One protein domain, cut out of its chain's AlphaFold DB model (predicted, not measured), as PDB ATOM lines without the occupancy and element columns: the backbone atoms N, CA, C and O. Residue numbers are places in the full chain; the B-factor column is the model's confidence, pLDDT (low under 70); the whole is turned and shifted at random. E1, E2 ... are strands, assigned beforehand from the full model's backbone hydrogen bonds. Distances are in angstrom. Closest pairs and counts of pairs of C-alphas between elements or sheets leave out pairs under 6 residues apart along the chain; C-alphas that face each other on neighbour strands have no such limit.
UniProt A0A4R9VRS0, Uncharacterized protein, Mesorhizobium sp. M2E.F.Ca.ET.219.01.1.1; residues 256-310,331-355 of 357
ATOM      1  N   GLY A 256     -65.767  59.185 -46.236       57.22
ATOM      2  CA  GLY A 256     -64.833  58.756 -47.291       57.22
ATOM      3  C   GLY A 256     -64.264  59.872 -48.179       57.22
ATOM      4  O   GLY A 256     -63.358  59.602 -48.960       57.22
ATOM      5  N   ASN A 257     -64.731  61.113 -48.022       63.41
ATOM      6  CA  ASN A 257     -64.311  62.267 -48.817       63.41
ATOM      7  C   ASN A 257     -63.496  63.245 -47.958       63.41
ATOM      8  O   ASN A 257     -63.921  63.599 -46.855       63.41
ATOM      9  N   GLN A 258     -62.333  63.691 -48.440       71.62
ATOM     10  CA  GLN A 258     -61.457  64.612 -47.703       71.62
ATOM     11  C   GLN A 258     -61.697  66.063 -48.137       71.62
ATOM     12  O   GLN A 258     -61.608  66.379 -49.321       71.62
ATOM     13  N   TYR A 259     -61.949  66.977 -47.195       79.38
ATOM     14  CA  TYR A 259     -62.014  68.409 -47.515       79.38
ATOM     15  C   TYR A 259     -60.610  69.021 -47.603       79.38
ATOM     16  O   TYR A 259     -59.857  69.018 -46.631       79.38
ATOM     17  N   ARG A 260     -60.253  69.567 -48.770       81.00
ATOM     18  CA  ARG A 260     -58.909  70.079 -49.098       81.00
ATOM     19  C   ARG A 260     -58.821  71.613 -49.076       81.00
ATOM     20  O   ARG A 260     -57.803  72.172 -49.469       81.00
ATOM     21  N   GLY A 261     -59.869  72.296 -48.606       81.31
ATOM     22  CA  GLY A 261     -59.913  73.760 -48.510       81.31
ATOM     23  C   GLY A 261     -60.382  74.454 -49.795       81.31
ATOM     24  O   GLY A 261     -61.172  73.904 -50.561       81.31
ATOM     25  N   VAL A 262     -59.938  75.696 -50.012       85.12
ATOM     26  CA  VAL A 262     -60.225  76.458 -51.244       85.12
ATOM     27  C   VAL A 262     -59.360  75.916 -52.383       85.12
ATOM     28  O   VAL A 262     -58.172  75.676 -52.178       85.12
ATOM     29  N   TYR A 263     -59.936  75.745 -53.574       88.81
ATOM     30  CA  TYR A 263     -59.216  75.274 -54.759       88.81
ATOM     31  C   TYR A 263     -57.946  76.099 -55.023       88.81
ATOM     32  O   TYR A 263     -57.977  77.331 -55.053       88.81
ATOM     33  N   GLN A 264     -56.836  75.408 -55.277       86.31
ATOM     34  CA  GLN A 264     -55.562  75.998 -55.661       86.31
ATOM     35  C   GLN A 264     -55.131  75.463 -57.023       86.31
ATOM     36  O   GLN A 264     -54.973  74.259 -57.217       86.31
ATOM     37  N   ARG A 265     -54.845  76.372 -57.963       84.00
ATOM     38  CA  ARG A 265     -54.447  76.017 -59.337       84.00
ATOM     39  C   ARG A 265     -53.200  75.128 -59.400       84.00
ATOM     40  O   ARG A 265     -53.049  74.361 -60.341       84.00
ATOM     41  N   VAL A 266     -52.307  75.234 -58.421       86.25
ATOM     42  CA  VAL A 266     -51.033  74.497 -58.380       86.25
ATOM     43  C   VAL A 266     -51.137  73.114 -57.734       86.25
ATOM     44  O   VAL A 266     -50.166  72.365 -57.757       86.25
ATOM     45  N   GLN A 267     -52.288  72.766 -57.157       84.38
ATOM     46  CA  GLN A 267     -52.477  71.528 -56.412       84.38
ATOM     47  C   GLN A 267     -53.267  70.506 -57.239       84.38
ATOM     48  O   GLN A 267     -54.189  70.863 -57.968       84.38
ATOM     49  N   ALA A 268     -52.888  69.231 -57.126       87.94
ATOM     50  CA  ALA A 268     -53.668  68.113 -57.648       87.94
ATOM     51  C   ALA A 268     -54.598  67.551 -56.562       87.94
ATOM     52  O   ALA A 268     -54.259  67.578 -55.373       87.94
ATOM     53  N   TYR A 269     -55.742  67.018 -56.985       88.00
ATOM     54  CA  TYR A 269     -56.788  66.486 -56.112       88.00
ATOM     55  C   TYR A 269     -57.142  65.054 -56.509       88.00
ATOM     56  O   TYR A 269     -57.203  64.718 -57.692       88.00
ATOM     57  N   ASN A 270     -57.350  64.195 -55.518       84.75
ATOM     58  CA  ASN A 270     -57.736  62.808 -55.739       84.75
ATOM     59  C   ASN A 270     -59.252  62.686 -55.914       84.75
ATOM     60  O   ASN A 270     -60.010  63.549 -55.476       84.75
ATOM     61  N   ALA A 271     -59.701  61.593 -56.532       82.56
ATOM     62  CA  ALA A 271     -61.125  61.269 -56.567       82.56
ATOM     63  C   ALA A 271     -61.677  61.182 -55.130       82.56
ATOM     64  O   ALA A 271     -61.061  60.538 -54.283       82.56
ATOM     65  N   GLY A 272     -62.813  61.831 -54.866       78.31
ATOM     66  CA  GLY A 272     -63.407  61.962 -53.531       78.31
ATOM     67  C   GLY A 272     -63.034  63.249 -52.785       78.31
ATOM     68  O   GLY A 272     -63.698  63.599 -51.809       78.31
ATOM     69  N   ASP A 273     -62.018  63.997 -53.229       84.75
ATOM     70  CA  ASP A 273     -61.652  65.262 -52.586       84.75
ATOM     71  C   ASP A 273     -62.761  66.316 -52.749       84.75
ATOM     72  O   ASP A 273     -63.368  66.472 -53.814       84.75
ATOM     73  N   LEU A 274     -62.989  67.090 -51.688       83.56
ATOM     74  CA  LEU A 274     -63.910  68.222 -51.658       83.56
ATOM     75  C   LEU A 274     -63.126  69.534 -51.578       83.56
ATOM     76  O   LEU A 274     -62.252  69.691 -50.725       83.56
ATOM     77  N   VAL A 275     -63.471  70.506 -52.418       86.88
ATOM     78  CA  VAL A 275     -62.884  71.857 -52.403       86.88
ATOM     79  C   VAL A 275     -63.963  72.929 -52.465       86.88
ATOM     80  O   VAL A 275     -65.078  72.682 -52.922       86.88
ATOM     81  N   THR A 276     -63.637  74.147 -52.047       88.38
ATOM     82  CA  THR A 276     -64.470  75.330 -52.306       88.38
ATOM     83  C   THR A 276     -63.897  76.167 -53.450       88.38
ATOM     84  O   THR A 276     -62.701  76.441 -53.494       88.38
ATOM     85  N   CYS A 277     -64.739  76.564 -54.408       86.81
ATOM     86  CA  CYS A 277     -64.366  77.402 -55.553       86.81
ATOM     87  C   CYS A 277     -65.599  78.171 -56.050       86.81
ATOM     88  O   CYS A 277     -66.678  77.588 -56.153       86.81
ATOM     89  N   ASP A 278     -65.469  79.470 -56.338       83.75
ATOM     90  CA  ASP A 278     -66.553  80.325 -56.864       83.75
ATOM     91  C   ASP A 278     -67.890  80.241 -56.100       83.75
ATOM     92  O   ASP A 278     -68.978  80.264 -56.678       83.75
ATOM     93  N   GLY A 279     -67.832  80.115 -54.772       78.88
ATOM     94  CA  GLY A 279     -69.032  80.019 -53.925       78.88
ATOM     95  C   GLY A 279     -69.750  78.680 -53.965       78.88
ATOM     96  O   GLY A 279     -70.825  78.540 -53.377       78.88
ATOM     97  N   GLY A 280     -69.169  77.709 -54.661       80.19
ATOM     98  CA  GLY A 280     -69.594  76.323 -54.658       80.19
ATOM     99  C   GLY A 280     -68.647  75.444 -53.849       80.19
ATOM    100  O   GLY A 280     -67.441  75.689 -53.792       80.19
ATOM    101  N   MET A 281     -69.203  74.397 -53.251       85.56
ATOM    102  CA  MET A 281     -68.460  73.216 -52.828       85.56
ATOM    103  C   MET A 281     -68.473  72.211 -53.978       85.56
ATOM    104  O   MET A 281     -69.539  71.897 -54.512       85.56
ATOM    105  N   TRP A 282     -67.298  71.718 -54.348       87.06
ATOM    106  CA  TRP A 282     -67.079  70.854 -55.500       87.06
ATOM    107  C   TRP A 282     -66.425  69.548 -55.068       87.06
ATOM    108  O   TRP A 282     -65.515  69.560 -54.243       87.06
ATOM    109  N   HIS A 283     -66.876  68.446 -55.653       87.56
ATOM    110  CA  HIS A 283     -66.354  67.097 -55.464       87.56
ATOM    111  C   HIS A 283     -65.565  66.656 -56.694       87.56
ATOM    112  O   HIS A 283     -66.037  66.813 -57.824       87.56
ATOM    113  N   ALA A 284     -64.378  66.096 -56.479       86.75
ATOM    114  CA  ALA A 284     -63.572  65.488 -57.526       86.75
ATOM    115  C   ALA A 284     -64.116  64.091 -57.866       86.75
ATOM    116  O   ALA A 284     -63.964  63.140 -57.104       86.75
ATOM    117  N   ASN A 285     -64.748  63.941 -59.029       80.62
ATOM    118  CA  ASN A 285     -65.275  62.660 -59.517       80.62
ATOM    119  C   ASN A 285     -64.167  61.689 -59.943       80.62
ATOM    120  O   ASN A 285     -64.364  60.476 -59.969       80.62
ATOM    121  N   SER A 286     -63.012  62.229 -60.319       84.06
ATOM    122  CA  SER A 286     -61.821  61.495 -60.727       84.06
ATOM    123  C   SER A 286     -60.573  62.282 -60.317       84.06
ATOM    124  O   SER A 286     -60.677  63.404 -59.821       84.06
ATOM    125  N   TYR A 287     -59.386  61.696 -60.493       88.12
ATOM    126  CA  TYR A 287     -58.128  62.399 -60.241       88.12
ATOM    127  C   TYR A 287     -58.045  63.687 -61.081       88.12
ATOM    128  O   TYR A 287     -58.139  63.641 -62.309       88.12
ATOM    129  N   ALA A 288     -57.849  64.822 -60.412       86.69
ATOM    130  CA  ALA A 288     -57.752  66.149 -61.000       86.69
ATOM    131  C   ALA A 288     -56.297  66.649 -60.926       86.69
ATOM    132  O   ALA A 288     -55.837  67.049 -59.853       86.69
ATOM    133  N   PRO A 289     -55.547  66.654 -62.043       86.38
ATOM    134  CA  PRO A 289     -54.219  67.254 -62.083       86.38
ATOM    135  C   PRO A 289     -54.254  68.754 -61.763       86.38
ATOM    136  O   PRO A 289     -55.266  69.429 -61.977       86.38
ATOM    137  N   ALA A 290     -53.112  69.290 -61.323       89.38
ATOM    138  CA  ALA A 290     -52.939  70.728 -61.137       89.38
ATOM    139  C   ALA A 290     -53.337  71.499 -62.410       89.38
ATOM    140  O   ALA A 290     -52.982  71.120 -63.527       89.38
ATOM    141  N   GLY A 291     -54.092  72.583 -62.233       86.44
ATOM    142  CA  GLY A 291     -54.568  73.450 -63.311       86.44
ATOM    143  C   GLY A 291     -55.995  73.182 -63.795       86.44
ATOM    144  O   GLY A 291     -56.557  74.043 -64.469       86.44
ATOM    145  N   ILE A 292     -56.612  72.048 -63.439       88.12
ATOM    146  CA  ILE A 292     -57.997  71.739 -63.832       88.12
ATOM    147  C   ILE A 292     -58.980  72.336 -62.821       88.12
ATOM    148  O   ILE A 292     -59.147  71.826 -61.715       88.12
ATOM    149  N   GLU A 293     -59.621  73.435 -63.208       90.75
ATOM    150  CA  GLU A 293     -60.489  74.234 -62.339       90.75
ATOM    151  C   GLU A 293     -61.911  73.645 -62.207       90.75
ATOM    152  O   GLU A 293     -62.503  73.219 -63.213       90.75
ATOM    153  N   PRO A 294     -62.496  73.630 -60.990       90.50
ATOM    154  CA  PRO A 294     -63.892  73.266 -60.787       90.50
ATOM    155  C   PRO A 294     -64.849  74.082 -61.665       90.50
ATOM    156  O   PRO A 294     -64.670  75.277 -61.880       90.50
ATOM    157  N   GLY A 295     -65.858  73.419 -62.232       83.75
ATOM    158  CA  GLY A 295     -66.821  74.039 -63.150       83.75
ATOM    159  C   GLY A 295     -66.371  74.155 -64.613       83.75
ATOM    160  O   GLY A 295     -67.204  74.464 -65.464       83.75
ATOM    161  N   LYS A 296     -65.103  73.866 -64.945       84.12
ATOM    162  CA  LYS A 296     -64.622  73.822 -66.343       84.12
ATOM    163  C   LYS A 296     -64.724  72.440 -66.981       84.12
ATOM    164  O   LYS A 296     -64.900  72.347 -68.191       84.12
ATOM    165  N   ASN A 297     -64.611  71.378 -66.182       82.25
ATOM    166  CA  ASN A 297     -64.667  70.001 -66.667       82.25
ATOM    167  C   ASN A 297     -65.603  69.141 -65.792       82.25
ATOM    168  O   ASN A 297     -65.202  68.743 -64.696       82.25
ATOM    169  N   PRO A 298     -66.825  68.825 -66.265       80.75
ATOM    170  CA  PRO A 298     -67.811  68.067 -65.491       80.75
ATOM    171  C   PRO A 298     -67.441  66.588 -65.298       80.75
ATOM    172  O   PRO A 298     -67.986  65.929 -64.418       80.75
ATOM    173  N   SER A 299     -66.504  66.051 -66.089       78.88
ATOM    174  CA  SER A 299     -65.983  64.689 -65.899       78.88
ATOM    175  C   SER A 299     -65.003  64.594 -64.722       78.88
ATOM    176  O   SER A 299     -64.771  63.505 -64.200       78.88
ATOM    177  N   VAL A 300     -64.436  65.727 -64.296       82.06
ATOM    178  CA  VAL A 300     -63.476  65.811 -63.186       82.06
ATOM    179  C   VAL A 300     -64.133  66.381 -61.935       82.06
ATOM    180  O   VAL A 300     -63.917  65.852 -60.853       82.06
ATOM    181  N   TRP A 301     -64.971  67.410 -62.071       88.00
ATOM    182  CA  TRP A 301     -65.569  68.120 -60.943       88.00
ATOM    183  C   TRP A 301     -67.092  68.127 -61.009       88.00
ATOM    184  O   TRP A 301     -67.677  68.506 -62.023       88.00
ATOM    185  N   GLN A 302     -67.734  67.811 -59.889       88.06
ATOM    186  CA  GLN A 302     -69.175  67.925 -59.704       88.06
ATOM    187  C   GLN A 302     -69.500  68.936 -58.613       88.06
ATOM    188  O   GLN A 302     -68.911  68.929 -57.538       88.06
ATOM    189  N   LEU A 303     -70.456  69.819 -58.891       86.25
ATOM    190  CA  LEU A 303     -70.954  70.775 -57.908       86.25
ATOM    191  C   LEU A 303     -71.823  70.043 -56.875       86.25
ATOM    192  O   LEU A 303     -72.810  69.409 -57.244       86.25
ATOM    193  N   CYS A 304     -71.478  70.152 -55.593       79.31
ATOM    194  CA  CYS A 304     -72.217  69.531 -54.487       79.31
ATOM    195  C   CYS A 304     -73.206  70.493 -53.840       79.31
ATOM    196  O   CYS A 304     -74.337  70.129 -53.537       79.31
ATOM    197  N   ALA A 305     -72.763  71.725 -53.606       77.00
ATOM    198  CA  ALA A 305     -73.565  72.763 -52.984       77.00
ATOM    199  C   ALA A 305     -73.150  74.116 -53.551       77.00
ATOM    200  O   ALA A 305     -71.966  74.352 -53.781       77.00
ATOM    201  N   LYS A 306     -74.112  75.013 -53.764       74.75
ATOM    202  CA  LYS A 306     -73.869  76.386 -54.206       74.75
ATOM    203  C   LYS A 306     -74.550  77.321 -53.227       74.75
ATOM    204  O   LYS A 306     -75.757  77.213 -53.024       74.75
ATOM    205  N   SER A 307     -73.783  78.205 -52.605       58.47
ATOM    206  CA  SER A 307     -74.362  79.248 -51.763       58.47
ATOM    207  C   SER A 307     -75.118  80.251 -52.642       58.47
ATOM    208  O   SER A 307     -74.642  80.615 -53.720       58.47
ATOM    209  N   SER A 308     -76.292  80.707 -52.196       48.75
ATOM    210  CA  SER A 308     -77.016  81.830 -52.816       48.75
ATOM    211  C   SER A 308     -76.322  83.176 -52.578       48.75
ATOM    212  O   SER A 308     -76.605  84.148 -53.273       48.75
ATOM    213  N   GLU A 309     -75.392  83.227 -51.624       50.31
ATOM    214  CA  GLU A 309     -74.516  84.364 -51.365       50.31
ATOM    215  C   GLU A 309     -73.092  83.997 -51.797       50.31
ATOM    216  O   GLU A 309     -72.530  83.003 -51.330       50.31
ATOM    217  N   ALA A 310     -72.510  84.769 -52.719       42.41
ATOM    218  CA  ALA A 310     -71.113  84.613 -53.124       42.41
ATOM    219  C   ALA A 310     -70.198  84.555 -51.879       42.41
ATOM    220  O   ALA A 310     -70.484  85.243 -50.895       42.41
ATOM    221  N   GLN A 331     -46.825  85.164 -42.285       47.91
ATOM    222  CA  GLN A 331     -47.586  85.732 -41.181       47.91
ATOM    223  C   GLN A 331     -47.540  84.789 -39.987       47.91
ATOM    224  O   GLN A 331     -47.822  83.600 -40.087       47.91
ATOM    225  N   LYS A 332     -47.181  85.348 -38.830       49.59
ATOM    226  CA  LYS A 332     -47.245  84.651 -37.547       49.59
ATOM    227  C   LYS A 332     -48.710  84.432 -37.183       49.59
ATOM    228  O   LYS A 332     -49.396  85.379 -36.804       49.59
ATOM    229  N   ILE A 333     -49.179  83.200 -37.320       49.44
ATOM    230  CA  ILE A 333     -50.516  82.766 -36.930       49.44
ATOM    231  C   ILE A 333     -50.458  82.103 -35.553       49.44
ATOM    232  O   ILE A 333     -49.622  81.242 -35.290       49.44
ATOM    233  N   GLU A 334     -51.333  82.531 -34.646       51.47
ATOM    234  CA  GLU A 334     -51.457  81.960 -33.305       51.47
ATOM    235  C   GLU A 334     -52.475  80.816 -33.340       51.47
ATOM    236  O   GLU A 334     -53.686  81.025 -33.399       51.47
ATOM    237  N   ILE A 335     -51.975  79.586 -33.327       60.03
ATOM    238  CA  ILE A 335     -52.778  78.371 -33.275       60.03
ATOM    239  C   ILE A 335     -53.070  78.066 -31.808       60.03
ATOM    240  O   ILE A 335     -52.158  77.920 -30.994       60.03
ATOM    241  N   THR A 336     -54.351  77.966 -31.461       57.09
ATOM    242  CA  THR A 336     -54.789  77.552 -30.124       57.09
ATOM    243  C   THR A 336     -55.269  76.108 -30.180       57.09
ATOM    244  O   THR A 336     -56.299  75.812 -30.777       57.09
ATOM    245  N   THR A 337     -54.521  75.205 -29.552       66.50
ATOM    246  CA  THR A 337     -54.844  73.782 -29.442       66.50
ATOM    247  C   THR A 337     -55.466  73.507 -28.082       66.50
ATOM    248  O   THR A 337     -54.896  73.841 -27.047       66.50
ATOM    249  N   VAL A 338     -56.630  72.868 -28.065       62.22
ATOM    250  CA  VAL A 338     -57.245  72.388 -26.825       62.22
ATOM    251  C   VAL A 338     -56.444  71.197 -26.301       62.22
ATOM    252  O   VAL A 338     -56.312  70.198 -26.998       62.22
ATOM    253  N   THR A 339     -55.914  71.286 -25.082       72.25
ATOM    254  CA  THR A 339     -55.105  70.216 -24.471       72.25
ATOM    255  C   THR A 339     -55.886  69.381 -23.462       72.25
ATOM    256  O   THR A 339     -55.460  68.276 -23.130       72.25
ATOM    257  N   LYS A 340     -57.039  69.869 -22.983       67.31
ATOM    258  CA  LYS A 340     -57.873  69.145 -22.016       67.31
ATOM    259  C   LYS A 340     -59.341  69.556 -22.093       67.31
ATOM    260  O   LYS A 340     -59.649  70.743 -22.211       67.31
ATOM    261  N   HIS A 341     -60.245  68.592 -21.937       67.69
ATOM    262  CA  HIS A 341     -61.683  68.818 -21.764       67.69
ATOM    263  C   HIS A 341     -62.235  68.037 -20.562       67.69
ATOM    264  O   HIS A 341     -61.611  67.083 -20.092       67.69
ATOM    265  N   ASP A 342     -63.386  68.467 -20.043       63.62
ATOM    266  CA  ASP A 342     -64.122  67.752 -18.998       63.62
ATOM    267  C   ASP A 342     -65.014  66.636 -19.572       63.62
ATOM    268  O   ASP A 342     -65.165  66.475 -20.784       63.62
ATOM    269  N   SER A 343     -65.643  65.863 -18.685       44.84
ATOM    270  CA  SER A 343     -66.555  64.771 -19.051       44.84
ATOM    271  C   SER A 343     -67.845  65.230 -19.746       44.84
ATOM    272  O   SER A 343     -68.607  64.388 -20.211       44.84
ATOM    273  N   ALA A 344     -68.112  66.539 -19.791       43.78
ATOM    274  CA  ALA A 344     -69.216  67.156 -20.521       43.78
ATOM    275  C   ALA A 344     -68.752  67.802 -21.846       43.78
ATOM    276  O   ALA A 344     -69.557  68.432 -22.529       43.78
ATOM    277  N   GLY A 345     -67.475  67.647 -22.220       41.84
ATOM    278  CA  GLY A 345     -66.896  68.169 -23.460       41.84
ATOM    279  C   GLY A 345     -66.503  69.647 -23.409       41.84
ATOM    280  O   GLY A 345     -66.186  70.229 -24.446       41.84
ATOM    281  N   ARG A 346     -66.505  70.283 -22.231       56.22
ATOM    282  CA  ARG A 346     -66.091  71.686 -22.085       56.22
ATOM    283  C   ARG A 346     -64.575  71.780 -22.003       56.22
ATOM    284  O   ARG A 346     -63.939  71.006 -21.289       56.22
ATOM    285  N   VAL A 347     -64.001  72.746 -22.710       56.88
ATOM    286  CA  VAL A 347     -62.551  72.955 -22.733       56.88
ATOM    287  C   VAL A 347     -62.066  73.460 -21.376       56.88
ATOM    288  O   VAL A 347     -62.517  74.497 -20.899       56.88
ATOM    289  N   LEU A 348     -61.133  72.721 -20.776       58.62
ATOM    290  CA  LEU A 348     -60.506  73.064 -19.501       58.62
ATOM    291  C   LEU A 348     -59.136  73.714 -19.687       58.62
ATOM    292  O   LEU A 348     -58.732  74.528 -18.862       58.62
ATOM    293  N   GLU A 349     -58.415  73.353 -20.748       68.00
ATOM    294  CA  GLU A 349     -57.061  73.843 -20.983       68.00
ATOM    295  C   GLU A 349     -56.792  74.001 -22.479       68.00
ATOM    296  O   GLU A 349     -57.204  73.174 -23.299       68.00
ATOM    297  N   MET A 350     -56.098  75.083 -22.827       69.94
ATOM    298  CA  MET A 350     -55.668  75.374 -24.186       69.94
ATOM    299  C   MET A 350     -54.199  75.781 -24.183       69.94
ATOM    300  O   MET A 350     -53.758  76.562 -23.338       69.94
ATOM    301  N   ARG A 351     -53.457  75.304 -25.179       70.00
ATOM    302  CA  ARG A 351     -52.089  75.713 -25.469       70.00
ATOM    303  C   ARG A 351     -52.076  76.550 -26.732       70.00
ATOM    304  O   ARG A 351     -52.609  76.140 -27.757       70.00
ATOM    305  N   LYS A 352     -51.424  77.704 -26.665       75.06
ATOM    306  CA  LYS A 352     -51.235  78.573 -27.822       75.06
ATOM    307  C   LYS A 352     -49.820  78.430 -28.355       75.06
ATOM    308  O   LYS A 352     -48.867  78.424 -27.577       75.06
ATOM    309  N   GLN A 353     -49.689  78.316 -29.667       70.00
ATOM    310  CA  GLN A 353     -48.411  78.313 -30.355       70.00
ATOM    311  C   GLN A 353     -48.489  79.234 -31.563       70.00
ATOM    312  O   GLN A 353     -49.434  79.177 -32.340       70.00
ATOM    313  N   VAL A 354     -47.468  80.066 -31.732       66.19
ATOM    314  CA  VAL A 354     -47.343  80.927 -32.905       66.19
ATOM    315  C   VAL A 354     -46.491  80.211 -33.949       66.19
ATOM    316  O   VAL A 354     -45.364  79.815 -33.652       66.19
ATOM    317  N   VAL A 355     -47.031  80.033 -35.151       64.62
ATOM    318  CA  VAL A 355     -46.361  79.408 -36.302       64.62
ATOM    319  C   VAL A 355     -46.313  80.429 -37.439       64.62
ATOM    320  O   VAL A 355     -47.244  81.211 -37.592       64.62
TER     321      VAL A 355
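This is residues 256 to 310 and 331 to 355 of the 357 residues of an uncharacterized protein of Mesorhizobium sp. M2E.F.Ca.ET.219.01.1.1 (UniProt A0A4R9VRS0). A small, strongly twisted sheet of four short strands, with two long loops, residues 263 to 273 and 285 to 300, over one of its faces, makes one lobe; a long two-stranded hairpin, E5 and E6, makes a second, separate lobe. The printed part has 80 residues with no named helix and six named strands, E1 to E6 in order along the chain. The sheet of four runs E1, E2, E3, E4 and is mixed, while E5 and E6 are antiparallel; the class is all strand. The whole is only just loose, close to extended, with a radius of gyration of the C-alphas of 17.5 A, and is only just elongated, spanning 47 by 31 by 27 A.

In the larger sheet the inner strands E2, residues 274 to 277, and E3, residues 280 to 284, form an antiparallel hairpin at 139 degrees. C-alphas 276 and 281 face each other at 4.5 A, and N 275 and O 282 are within hydrogen-bond range at 2.9 A. On E3 follows the edge strand E4, residues 301 to 306, antiparallel at 152 degrees, with N 281 and O 305 within range at 2.8 A. E2, E3 and E4 are a meander, each strand the antiparallel neighbour of the one before. The other edge strand, E1, residues 257 to 262, is parallel to E2 at 23 degrees, with N 260 and O 274 within range at 2.8 A. From edge to edge the strands' lines turn by 74 degrees. E5, residues 332 to 341, and E6, residues 347 to 355, form an antiparallel hairpin at 157 degrees; N 335 and O 353 are 2.8 A apart, and N 348 and O 340 2.9 A. E5 and E6 are each apart from E1, E2, E3 and E4.

E1 begins at C-alpha 257, (-64.311, 62.267, -48.817), and measures 15.0 A from first to last C-alpha. E2 measures 10.0 A, E3 12.7 A and E4 13.5 A. E5 starts at C-alpha 332, (-47.245, 84.651, -37.547), and is the longest strand by residues, at 26.6 A. E6 measures 22.1 A and ends at C-alpha 355, (-46.361, 79.408, -36.302).

The C-alphas of Lys 296 and Ser 343, the two farthest apart, are 48.2 A from each other. Residues 311 to 330 are not printed, and C-alphas 310 and 331 are 26.4 A apart across the cut. The links E1 to E2 and E3 to E4 are long; E2 to E3 and E5 to E6 are tight. The mean pLDDT of the printed part is 74.3; 27 residues are under 70, among them 331 to 338 and 340 to 350.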